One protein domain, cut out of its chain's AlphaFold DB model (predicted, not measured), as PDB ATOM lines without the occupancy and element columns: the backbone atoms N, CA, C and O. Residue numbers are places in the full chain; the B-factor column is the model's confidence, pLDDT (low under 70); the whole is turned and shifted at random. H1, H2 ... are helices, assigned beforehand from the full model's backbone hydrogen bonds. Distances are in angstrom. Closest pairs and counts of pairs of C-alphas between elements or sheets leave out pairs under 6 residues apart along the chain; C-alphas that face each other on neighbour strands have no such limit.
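This is residues 5 to 78 of the 79 residues of an uncharacterized protein of Verrucomicrobia bacterium 12-59-8 (UniProt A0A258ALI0). Three helices, H2, H3 and H4, make the sides of an open, roughly triangular frame with an empty middle, and short H1 folds back near the beginning of H2, its residues 5 to 10 sticking out. The printed part has 74 residues with four named helices, H1 to H4 in order, and no named strand: all helix. It is loose, with a radius of gyration of the C-alphas of 16.2 A and spans of 43 by 30 by 23 A.

H1, residues 5 to 12, and H2, residues 16 to 37, are close but not clearly touching; their closest C-alphas, those of Ile 11 and Phe 19, are 7.0 A apart. They run opposite ways at a steep tilt of 58 degrees. H3, residues 42 to 52, is apart from H1 and H2. H4, residues 61 to 78, is apart from H1, H2 and H3. In the four helices every O i to N i+4 pair is within hydrogen-bond range.

H1 begins at C-alpha 5 (-62.732, -37.855, 32.101). H2 is 31.4 A long, H3 15.4 A and H4 26.0 A, ending at C-alpha 78 (-59.347, -39.253, 9.551).

The C-alphas farthest apart, those of Gly 38 and Ala 76, are 43.3 A apart. The printed part has no cut and no long link. Residues 74 to 78 have pLDDT under 70.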
ATOM      1  N   ALA A   5     -61.981 -37.499  33.303       76.75
ATOM      2  CA  ALA A   5     -62.732 -37.855  32.101       76.75
ATOM      3  C   ALA A   5     -62.990 -36.649  31.177       76.75
ATOM      4  O   ALA A   5     -62.810 -36.749  29.970       76.75
ATOM      5  N   GLN A   6     -63.334 -35.483  31.734       79.69
ATOM      6  CA  GLN A   6     -63.553 -34.266  30.942       79.69
ATOM      7  C   GLN A   6     -62.262 -33.738  30.301       79.69
ATOM      8  O   GLN A   6     -62.307 -33.177  29.205       79.69
ATOM      9  N   ILE A   7     -61.116 -33.918  30.964       81.12
ATOM     10  CA  ILE A   7     -59.802 -33.572  30.407       81.12
ATOM     11  C   ILE A   7     -59.475 -34.515  29.247       81.12
ATOM     12  O   ILE A   7     -59.119 -34.051  28.167       81.12
ATOM     13  N   GLU A   8     -59.655 -35.822  29.438       82.88
ATOM     14  CA  GLU A   8     -59.435 -36.811  28.380       82.88
ATOM     15  C   GLU A   8     -60.320 -36.562  27.158       82.88
ATOM     16  O   GLU A   8     -59.822 -36.592  26.033       82.88
ATOM     17  N   ASP A   9     -61.606 -36.282  27.362       84.75
ATOM     18  CA  ASP A   9     -62.541 -35.996  26.273       84.75
ATOM     19  C   ASP A   9     -62.144 -34.723  25.516       84.75
ATOM     20  O   ASP A   9     -62.182 -34.695  24.285       84.75
ATOM     21  N   SER A  10     -61.682 -33.696  26.233       84.94
ATOM     22  CA  SER A  10     -61.201 -32.450  25.625       84.94
ATOM     23  C   SER A  10     -59.937 -32.673  24.795       84.94
ATOM     24  O   SER A  10     -59.840 -32.158  23.686       84.94
ATOM     25  N   ILE A  11     -58.995 -33.488  25.285       85.25
ATOM     26  CA  ILE A  11     -57.775 -33.851  24.547       85.25
ATOM     27  C   ILE A  11     -58.123 -34.673  23.300       85.25
ATOM     28  O   ILE A  11     -57.572 -34.433  22.229       85.25
ATOM     29  N   ARG A  12     -59.061 -35.624  23.411       83.69
ATOM     30  CA  ARG A  12     -59.509 -36.459  22.283       83.69
ATOM     31  C   ARG A  12     -60.251 -35.665  21.211       83.69
ATOM     32  O   ARG A  12     -60.239 -36.074  20.054       83.69
ATOM     33  N   ALA A  13     -60.896 -34.564  21.589       87.75
ATOM     34  CA  ALA A  13     -61.597 -33.677  20.670       87.75
ATOM     35  C   ALA A  13     -60.664 -32.715  19.912       87.75
ATOM     36  O   ALA A  13     -61.119 -32.048  18.981       87.75
ATOM     37  N   LEU A  14     -59.378 -32.620  20.282       84.12
ATOM     38  CA  LEU A  14     -58.437 -31.743  19.592       84.12
ATOM     39  C   LEU A  14     -58.144 -32.245  18.169       84.12
ATOM     40  O   LEU A  14     -57.926 -33.443  17.962       84.12
ATOM     41  N   PRO A  15     -58.053 -31.338  17.177       83.19
ATOM     42  CA  PRO A  15     -57.453 -31.682  15.897       83.19
ATOM     43  C   PRO A  15     -55.977 -32.054  16.105       83.19
ATOM     44  O   PRO A  15     -55.339 -31.602  17.055       83.19
ATOM     45  N   ALA A  16     -55.408 -32.840  15.187       76.94
ATOM     46  CA  ALA A  16     -54.031 -33.326  15.314       76.94
ATOM     47  C   ALA A  16     -53.000 -32.196  15.522       76.94
ATOM     48  O   ALA A  16     -52.073 -32.362  16.309       76.94
ATOM     49  N   SER A  17     -53.184 -31.036  14.878       74.69
ATOM     50  CA  SER A  17     -52.340 -29.853  15.093       74.69
ATOM     51  C   SER A  17     -52.446 -29.308  16.522       74.69
ATOM     52  O   SER A  17     -51.424 -29.068  17.155       74.69
ATOM     53  N   GLY A  18     -53.663 -29.204  17.062       75.94
ATOM     54  CA  GLY A  18     -53.901 -28.733  18.430       75.94
ATOM     55  C   GLY A  18     -53.393 -29.705  19.496       75.94
ATOM     56  O   GLY A  18     -52.960 -29.279  20.560       75.94
ATOM     57  N   PHE A  19     -53.385 -31.009  19.209       77.44
ATOM     58  CA  PHE A  19     -52.753 -31.993  20.090       77.44
ATOM     59  C   PHE A  19     -51.228 -31.817  20.144       77.44
ATOM     60  O   PHE A  19     -50.646 -31.872  21.222       77.44
ATOM     61  N   MET A  20     -50.577 -31.574  19.001       77.12
ATOM     62  CA  MET A  20     -49.126 -31.347  18.960       77.12
ATOM     63  C   MET A  20     -48.728 -30.041  19.655       77.12
ATOM     64  O   MET A  20     -47.760 -30.033  20.409       77.12
ATOM     65  N   GLU A  21     -49.497 -28.967  19.464       79.69
ATOM     66  CA  GLU A  21     -49.307 -27.700  20.185       79.69
ATOM     67  C   GLU A  21     -49.498 -27.872  21.700       79.69
ATOM     68  O   GLU A  21     -48.726 -27.331  22.488       79.69
ATOM     69  N   LEU A  22     -50.486 -28.672  22.121       83.12
ATOM     70  CA  LEU A  22     -50.683 -29.001  23.532       83.12
ATOM     71  C   LEU A  22     -49.476 -29.755  24.108       83.12
ATOM     72  O   LEU A  22     -49.042 -29.440  25.212       83.12
ATOM     73  N   MET A  23     -48.932 -30.727  23.373       85.62
ATOM     74  CA  MET A  23     -47.750 -31.479  23.804       85.62
ATOM     75  C   MET A  23     -46.521 -30.573  23.963       85.62
ATOM     76  O   MET A  23     -45.855 -30.652  24.992       85.62
ATOM     77  N   ASP A  24     -46.264 -29.683  23.000       81.31
ATOM     78  CA  ASP A  24     -45.153 -28.717  23.053       81.31
ATOM     79  C   ASP A  24     -45.297 -27.733  24.227       81.31
ATOM     80  O   ASP A  24     -44.344 -27.462  24.962       81.31
ATOM     81  N   TRP A  25     -46.521 -27.252  24.470       87.81
ATOM     82  CA  TRP A  25     -46.815 -26.406  25.623       87.81
ATOM     83  C   TRP A  25     -46.621 -27.147  26.953       87.81
ATOM     84  O   TRP A  25     -46.055 -26.586  27.893       87.81
ATOM     85  N   MET A  26     -47.067 -28.405  27.049       86.81
ATOM     86  CA  MET A  26     -46.903 -29.221  28.257       86.81
ATOM     87  C   MET A  26     -45.426 -29.485  28.568       86.81
ATOM     88  O   MET A  26     -45.038 -29.414  29.733       86.81
ATOM     89  N   GLU A  27     -44.605 -29.742  27.547       83.06
ATOM     90  CA  GLU A  27     -43.158 -29.922  27.696       83.06
ATOM     91  C   GLU A  27     -42.490 -28.647  28.226       83.06
ATOM     92  O   GLU A  27     -41.803 -28.685  29.251       83.06
ATOM     93  N   HIS A  28     -42.768 -27.494  27.607       82.12
ATOM     94  CA  HIS A  28     -42.261 -26.205  28.081       82.12
ATOM     95  C   HIS A  28     -42.699 -25.909  29.516       82.12
ATOM     96  O   HIS A  28     -41.880 -25.530  30.357       82.12
ATOM     97  N   ARG A  29     -43.982 -26.125  29.828       81.81
ATOM     98  CA  ARG A  29     -44.520 -25.844  31.158       81.81
ATOM     99  C   ARG A  29     -43.909 -26.742  32.228       81.81
ATOM    100  O   ARG A  29     -43.679 -26.285  33.346       81.81
ATOM    101  N   HIS A  30     -43.635 -28.001  31.902       78.38
ATOM    102  CA  HIS A  30     -42.966 -28.924  32.810       78.38
ATOM    103  C   HIS A  30     -41.549 -28.440  33.154       78.38
ATOM    104  O   HIS A  30     -41.198 -28.361  34.331       78.38
ATOM    105  N   VAL A  31     -40.775 -28.007  32.153       79.81
ATOM    106  CA  VAL A  31     -39.431 -27.439  32.360       79.81
ATOM    107  C   VAL A  31     -39.476 -26.156  33.198       79.81
ATOM    108  O   VAL A  31     -38.635 -25.964  34.077       79.81
ATOM    109  N   GLU A  32     -40.459 -25.283  32.972       81.62
ATOM    110  CA  GLU A  32     -40.655 -24.080  33.792       81.62
ATOM    111  C   GLU A  32     -40.939 -24.415  35.257       81.62
ATOM    112  O   GLU A  32     -40.306 -23.851  36.149       81.62
ATOM    113  N   VAL A  33     -41.848 -25.358  35.518       77.81
ATOM    114  CA  VAL A  33     -42.195 -25.787  36.881       77.81
ATOM    115  C   VAL A  33     -40.978 -26.376  37.594       77.81
ATOM    116  O   VAL A  33     -40.699 -25.988  38.727       77.81
ATOM    117  N   LEU A  34     -40.212 -27.237  36.918       78.38
ATOM    118  CA  LEU A  34     -38.958 -27.784  37.445       78.38
ATOM    119  C   LEU A  34     -37.963 -26.679  37.818       78.38
ATOM    120  O   LEU A  34     -37.309 -26.746  38.859       78.38
ATOM    121  N   ARG A  35     -37.863 -25.643  36.979       76.75
ATOM    122  CA  ARG A  35     -36.958 -24.511  37.187       76.75
ATOM    123  C   ARG A  35     -37.397 -23.604  38.339       76.75
ATOM    124  O   ARG A  35     -36.540 -23.108  39.065       76.75
ATOM    125  N   GLU A  36     -38.696 -23.352  38.486       80.50
ATOM    126  CA  GLU A  36     -39.250 -22.434  39.492       80.50
ATOM    127  C   GLU A  36     -39.403 -23.079  40.874       80.50
ATOM    128  O   GLU A  36     -39.157 -22.426  41.887       80.50
ATOM    129  N   GLN A  37     -39.807 -24.349  40.925       73.81
ATOM    130  CA  GLN A  37     -40.127 -25.060  42.170       73.81
ATOM    131  C   GLN A  37     -38.986 -25.971  42.639       73.81
ATOM    132  O   GLN A  37     -39.039 -26.510  43.742       73.81
ATOM    133  N   GLY A  38     -37.927 -26.102  41.833       71.25
ATOM    134  CA  GLY A  38     -36.709 -26.827  42.189       71.25
ATOM    135  C   GLY A  38     -36.840 -28.351  42.155       71.25
ATOM    136  O   GLY A  38     -35.930 -29.035  42.619       71.25
ATOM    137  N   GLY A  39     -37.939 -28.888  41.622       70.38
ATOM    138  CA  GLY A  39     -38.168 -30.325  41.517       70.38
ATOM    139  C   GLY A  39     -39.583 -30.677  41.068       70.38
ATOM    140  O   GLY A  39     -40.448 -29.807  40.940       70.38
ATOM    141  N   GLU A  40     -39.805 -31.963  40.809       71.69
ATOM    142  CA  GLU A  40     -41.141 -32.500  40.562       71.69
ATOM    143  C   GLU A  40     -41.930 -32.616  41.872       71.69
ATOM    144  O   GLU A  40     -41.339 -32.843  42.932       71.69
ATOM    145  N   PRO A  41     -43.268 -32.499  41.830       76.19
ATOM    146  CA  PRO A  41     -44.097 -32.813  42.982       76.19
ATOM    147  C   PRO A  41     -43.842 -34.255  43.458       76.19
ATOM    148  O   PRO A  41     -43.786 -35.162  42.620       76.19
ATOM    149  N   PRO A  42     -43.756 -34.519  44.776       79.12
ATOM    150  CA  PRO A  42     -43.512 -35.866  45.297       79.12
ATOM    151  C   PRO A  42     -44.545 -36.902  44.833       79.12
ATOM    152  O   PRO A  42     -44.244 -38.092  44.734       79.12
ATOM    153  N   GLU A  43     -45.777 -36.471  44.537       79.19
ATOM    154  CA  GLU A  43     -46.814 -37.374  44.033       79.19
ATOM    155  C   GLU A  43     -46.527 -37.837  42.598       79.19
ATOM    156  O   GLU A  43     -46.846 -38.978  42.251       79.19
ATOM    157  N   LEU A  44     -45.915 -36.975  41.775       75.06
ATOM    158  CA  LEU A  44     -45.502 -37.300  40.410       75.06
ATOM    159  C   LEU A  44     -44.321 -38.270  40.425       75.06
ATOM    160  O   LEU A  44     -44.387 -39.308  39.768       75.06
ATOM    161  N   GLU A  45     -43.307 -37.993  41.247       79.62
ATOM    162  CA  GLU A  45     -42.159 -38.885  41.430       79.62
ATOM    163  C   GLU A  45     -42.618 -40.285  41.876       79.62
ATOM    164  O   GLU A  45     -42.252 -41.296  41.273       79.62
ATOM    165  N   ALA A  46     -43.510 -40.363  42.871       82.25
ATOM    166  CA  ALA A  46     -44.069 -41.631  43.337       82.25
ATOM    167  C   ALA A  46     -44.870 -42.366  42.246       82.25
ATOM    168  O   ALA A  46     -44.798 -43.594  42.141       82.25
ATOM    169  N   ALA A  47     -45.633 -41.639  41.424       79.44
ATOM    170  CA  ALA A  47     -46.372 -42.221  40.308       79.44
ATOM    171  C   ALA A  47     -45.436 -42.751  39.211       79.44
ATOM    172  O   ALA A  47     -45.688 -43.830  38.674       79.44
ATOM    173  N   MET A  48     -44.349 -42.036  38.912       77.19
ATOM    174  CA  MET A  48     -43.329 -42.472  37.960       77.19
ATOM    175  C   MET A  48     -42.611 -43.720  38.461       77.19
ATOM    176  O   MET A  48     -42.571 -44.705  37.734       77.19
ATOM    177  N   ILE A  49     -42.146 -43.735  39.715       82.94
ATOM    178  CA  ILE A  49     -41.525 -44.919  40.333       82.94
ATOM    179  C   ILE A  49     -42.477 -46.119  40.272       82.94
ATOM    180  O   ILE A  49     -42.095 -47.192  39.815       82.94
ATOM    181  N   LYS A  50     -43.752 -45.927  40.623       81.81
ATOM    182  CA  LYS A  50     -44.771 -46.979  40.519       81.81
ATOM    183  C   LYS A  50     -44.980 -47.466  39.081       81.81
ATOM    184  O   LYS A  50     -45.284 -48.638  38.871       81.81
ATOM    185  N   ALA A  51     -44.851 -46.591  38.085       77.31
ATOM    186  CA  ALA A  51     -44.918 -46.985  36.682       77.31
ATOM    187  C   ALA A  51     -43.696 -47.822  36.261       77.31
ATOM    188  O   ALA A  51     -43.857 -48.742  35.459       77.31
ATOM    189  N   LEU A  52     -42.514 -47.566  36.840       74.88
ATOM    190  CA  LEU A  52     -41.320 -48.405  36.659       74.88
ATOM    191  C   LEU A  52     -41.485 -49.802  37.287       74.88
ATOM    192  O   LEU A  52     -40.834 -50.740  36.839       74.88
ATOM    193  N   ASP A  53     -42.363 -49.976  38.276       78.94
ATOM    194  CA  ASP A  53     -42.700 -51.302  38.825       78.94
ATOM    195  C   ASP A  53     -43.718 -52.073  37.961       78.94
ATOM    196  O   ASP A  53     -43.992 -53.255  38.193       78.94
ATOM    197  N   GLY A  54     -44.309 -51.418  36.956       70.81
ATOM    198  CA  GLY A  54     -45.216 -52.049  36.004       70.81
ATOM    199  C   GLY A  54     -44.486 -52.977  35.024       70.81
ATOM    200  O   GLY A  54     -43.270 -52.890  34.852       70.81
ATOM    201  N   PRO A  55     -45.205 -53.875  34.326       76.06
ATOM    202  CA  PRO A  55     -44.600 -54.671  33.268       76.06
ATOM    203  C   PRO A  55     -44.106 -53.747  32.150       76.06
ATOM    204  O   PRO A  55     -44.897 -53.180  31.394       76.06
ATOM    205  N   TRP A  56     -42.786 -53.613  32.027       71.50
ATOM    206  CA  TRP A  56     -42.177 -52.896  30.918       71.50
ATOM    207  C   TRP A  56     -42.451 -53.666  29.638       71.50
ATOM    208  O   TRP A  56     -42.055 -54.825  29.486       71.50
ATOM    209  N   HIS A  57     -43.105 -53.019  28.680       71.75
ATOM    210  CA  HIS A  57     -43.093 -53.541  27.327       71.75
ATOM    211  C   HIS A  57     -41.662 -53.458  26.796       71.75
ATOM    212  O   HIS A  57     -41.056 -52.386  26.788       71.75
ATOM    213  N   VAL A  58     -41.116 -54.591  26.352       78.12
ATOM    214  CA  VAL A  58     -39.795 -54.625  25.720       78.12
ATOM    215  C   VAL A  58     -39.831 -53.703  24.503       78.12
ATOM    216  O   VAL A  58     -40.650 -53.892  23.602       78.12
ATOM    217  N   TRP A  59     -38.947 -52.705  24.475       78.50
ATOM    218  CA  TRP A  59     -38.821 -51.759  23.364       78.50
ATOM    219  C   TRP A  59     -38.127 -52.406  22.156       78.50
ATOM    220  O   TRP A  59     -36.993 -52.084  21.800       78.50
ATOM    221  N   ASN A  60     -38.807 -53.372  21.544       80.44
ATOM    222  CA  ASN A  60     -38.345 -54.130  20.387       80.44
ATOM    223  C   ASN A  60     -38.935 -53.582  19.077       80.44
ATOM    224  O   ASN A  60     -39.798 -52.700  19.072       80.44
ATOM    225  N   ASP A  61     -38.443 -54.086  17.947       90.00
ATOM    226  CA  ASP A  61     -38.882 -53.612  16.632       90.00
ATOM    227  C   ASP A  61     -40.350 -53.952  16.343       90.00
ATOM    228  O   ASP A  61     -41.044 -53.146  15.734       90.00
ATOM    229  N   GLU A  62     -40.870 -55.050  16.900       86.00
ATOM    230  CA  GLU A  62     -42.289 -55.413  16.813       86.00
ATOM    231  C   GLU A  62     -43.198 -54.353  17.460       86.00
ATOM    232  O   GLU A  62     -44.185 -53.914  16.863       86.00
ATOM    233  N   LEU A  63     -42.855 -53.884  18.665       79.06
ATOM    234  CA  LEU A  63     -43.591 -52.818  19.339       79.06
ATOM    235  C   LEU A  63     -43.513 -51.506  18.551       79.06
ATOM    236  O   LEU A  63     -44.534 -50.830  18.394       79.06
ATOM    237  N   LYS A  64     -42.332 -51.157  18.026       81.69
ATOM    238  CA  LYS A  64     -42.146 -49.957  17.191       81.69
ATOM    239  C   LYS A  64     -42.990 -50.028  15.923       81.69
ATOM    240  O   LYS A  64     -43.640 -49.045  15.570       81.69
ATOM    241  N   ASP A  65     -43.019 -51.176  15.258       88.38
ATOM    242  CA  ASP A  65     -43.795 -51.376  14.038       88.38
ATOM    243  C   ASP A  65     -45.294 -51.329  14.313       88.38
ATOM    244  O   ASP A  65     -46.030 -50.674  13.574       88.38
ATOM    245  N   ARG A  66     -45.750 -51.893  15.434       77.62
ATOM    246  CA  ARG A  66     -47.144 -51.786  15.872       77.62
ATOM    247  C   ARG A  66     -47.547 -50.341  16.180       77.62
ATOM    248  O   ARG A  66     -48.649 -49.927  15.827       77.62
ATOM    249  N   ILE A  67     -46.667 -49.552  16.803       79.25
ATOM    250  CA  ILE A  67     -46.895 -48.115  17.038       79.25
ATOM    251  C   ILE A  67     -46.999 -47.366  15.702       79.25
ATOM    252  O   ILE A  67     -47.961 -46.628  15.490       79.25
ATOM    253  N   ARG A  68     -46.060 -47.600  14.776       84.94
ATOM    254  CA  ARG A  68     -46.076 -46.992  13.435       84.94
ATOM    255  C   ARG A  68     -47.329 -47.369  12.647       84.94
ATOM    256  O   ARG A  68     -47.903 -46.511  11.980       84.94
ATOM    257  N   GLN A  69     -47.763 -48.625  12.722       83.31
ATOM    258  CA  GLN A  69     -48.973 -49.091  12.049       83.31
ATOM    259  C   GLN A  69     -50.220 -48.434  12.646       83.31
ATOM    260  O   GLN A  69     -51.028 -47.889  11.901       83.31
ATOM    261  N   ASN A  70     -50.319 -48.356  13.977       76.81
ATOM    262  CA  ASN A  70     -51.404 -47.637  14.647       76.81
ATOM    263  C   ASN A  70     -51.485 -46.163  14.221       76.81
ATOM    264  O   ASN A  70     -52.584 -45.622  14.110       76.81
ATOM    265  N   TRP A  71     -50.352 -45.497  13.977       76.38
ATOM    266  CA  TRP A  71     -50.339 -44.127  13.453       76.38
ATOM    267  C   TRP A  71     -50.868 -44.046  12.021       76.38
ATOM    268  O   TRP A  71     -51.689 -43.177  11.733       76.38
ATOM    269  N   LYS A  72     -50.458 -44.968  11.141       75.06
ATOM    270  CA  LYS A  72     -50.957 -45.044   9.757       75.06
ATOM    271  C   LYS A  72     -52.460 -45.320   9.709       75.06
ATOM    272  O   LYS A  72     -53.181 -44.626   9.001       75.06
ATOM    273  N   ASP A  73     -52.932 -46.278  10.499       74.38
ATOM    274  CA  ASP A  73     -54.344 -46.667  10.541       74.38
ATOM    275  C   ASP A  73     -55.225 -45.545  11.104       74.38
ATOM    276  O   ASP A  73     -56.350 -45.341  10.647       74.38
ATOM    277  N   LYS A  74     -54.718 -44.784  12.084       64.94
ATOM    278  CA  LYS A  74     -55.407 -43.593  12.593       64.94
ATOM    279  C   LYS A  74     -55.417 -42.457  11.573       64.94
ATOM    280  O   LYS A  74     -56.461 -41.840  11.407       64.94
ATOM    281  N   ALA A  75     -54.313 -42.215  10.866       56.97
ATOM    282  CA  ALA A  75     -54.261 -41.206   9.808       56.97
ATOM    283  C   ALA A  75     -55.236 -41.530   8.659       56.97
ATOM    284  O   ALA A  75     -55.927 -40.641   8.175       56.97
ATOM    285  N   ALA A  76     -55.360 -42.806   8.283       54.81
ATOM    286  CA  ALA A  76     -56.284 -43.266   7.246       54.81
ATOM    287  C   ALA A  76     -57.770 -43.220   7.648       54.81
ATOM    288  O   ALA A  76     -58.624 -43.174   6.776       54.81
ATOM    289  N   LYS A  77     -58.101 -43.242   8.947       48.50
ATOM    290  CA  LYS A  77     -59.491 -43.107   9.432       48.50
ATOM    291  C   LYS A  77     -59.976 -41.658   9.535       48.50
ATOM    292  O   LYS A  77     -61.161 -41.443   9.768       48.50
ATOM    293  N   VAL A  78     -59.063 -40.694   9.437       49.94
ATOM    294  CA  VAL A  78     -59.347 -39.253   9.551       49.94
ATOM    295  C   VAL A  78     -59.324 -38.562   8.173       49.94
ATOM    296  O   VAL A  78     -59.744 -37.412   8.071       49.94
TER     297      VAL A  78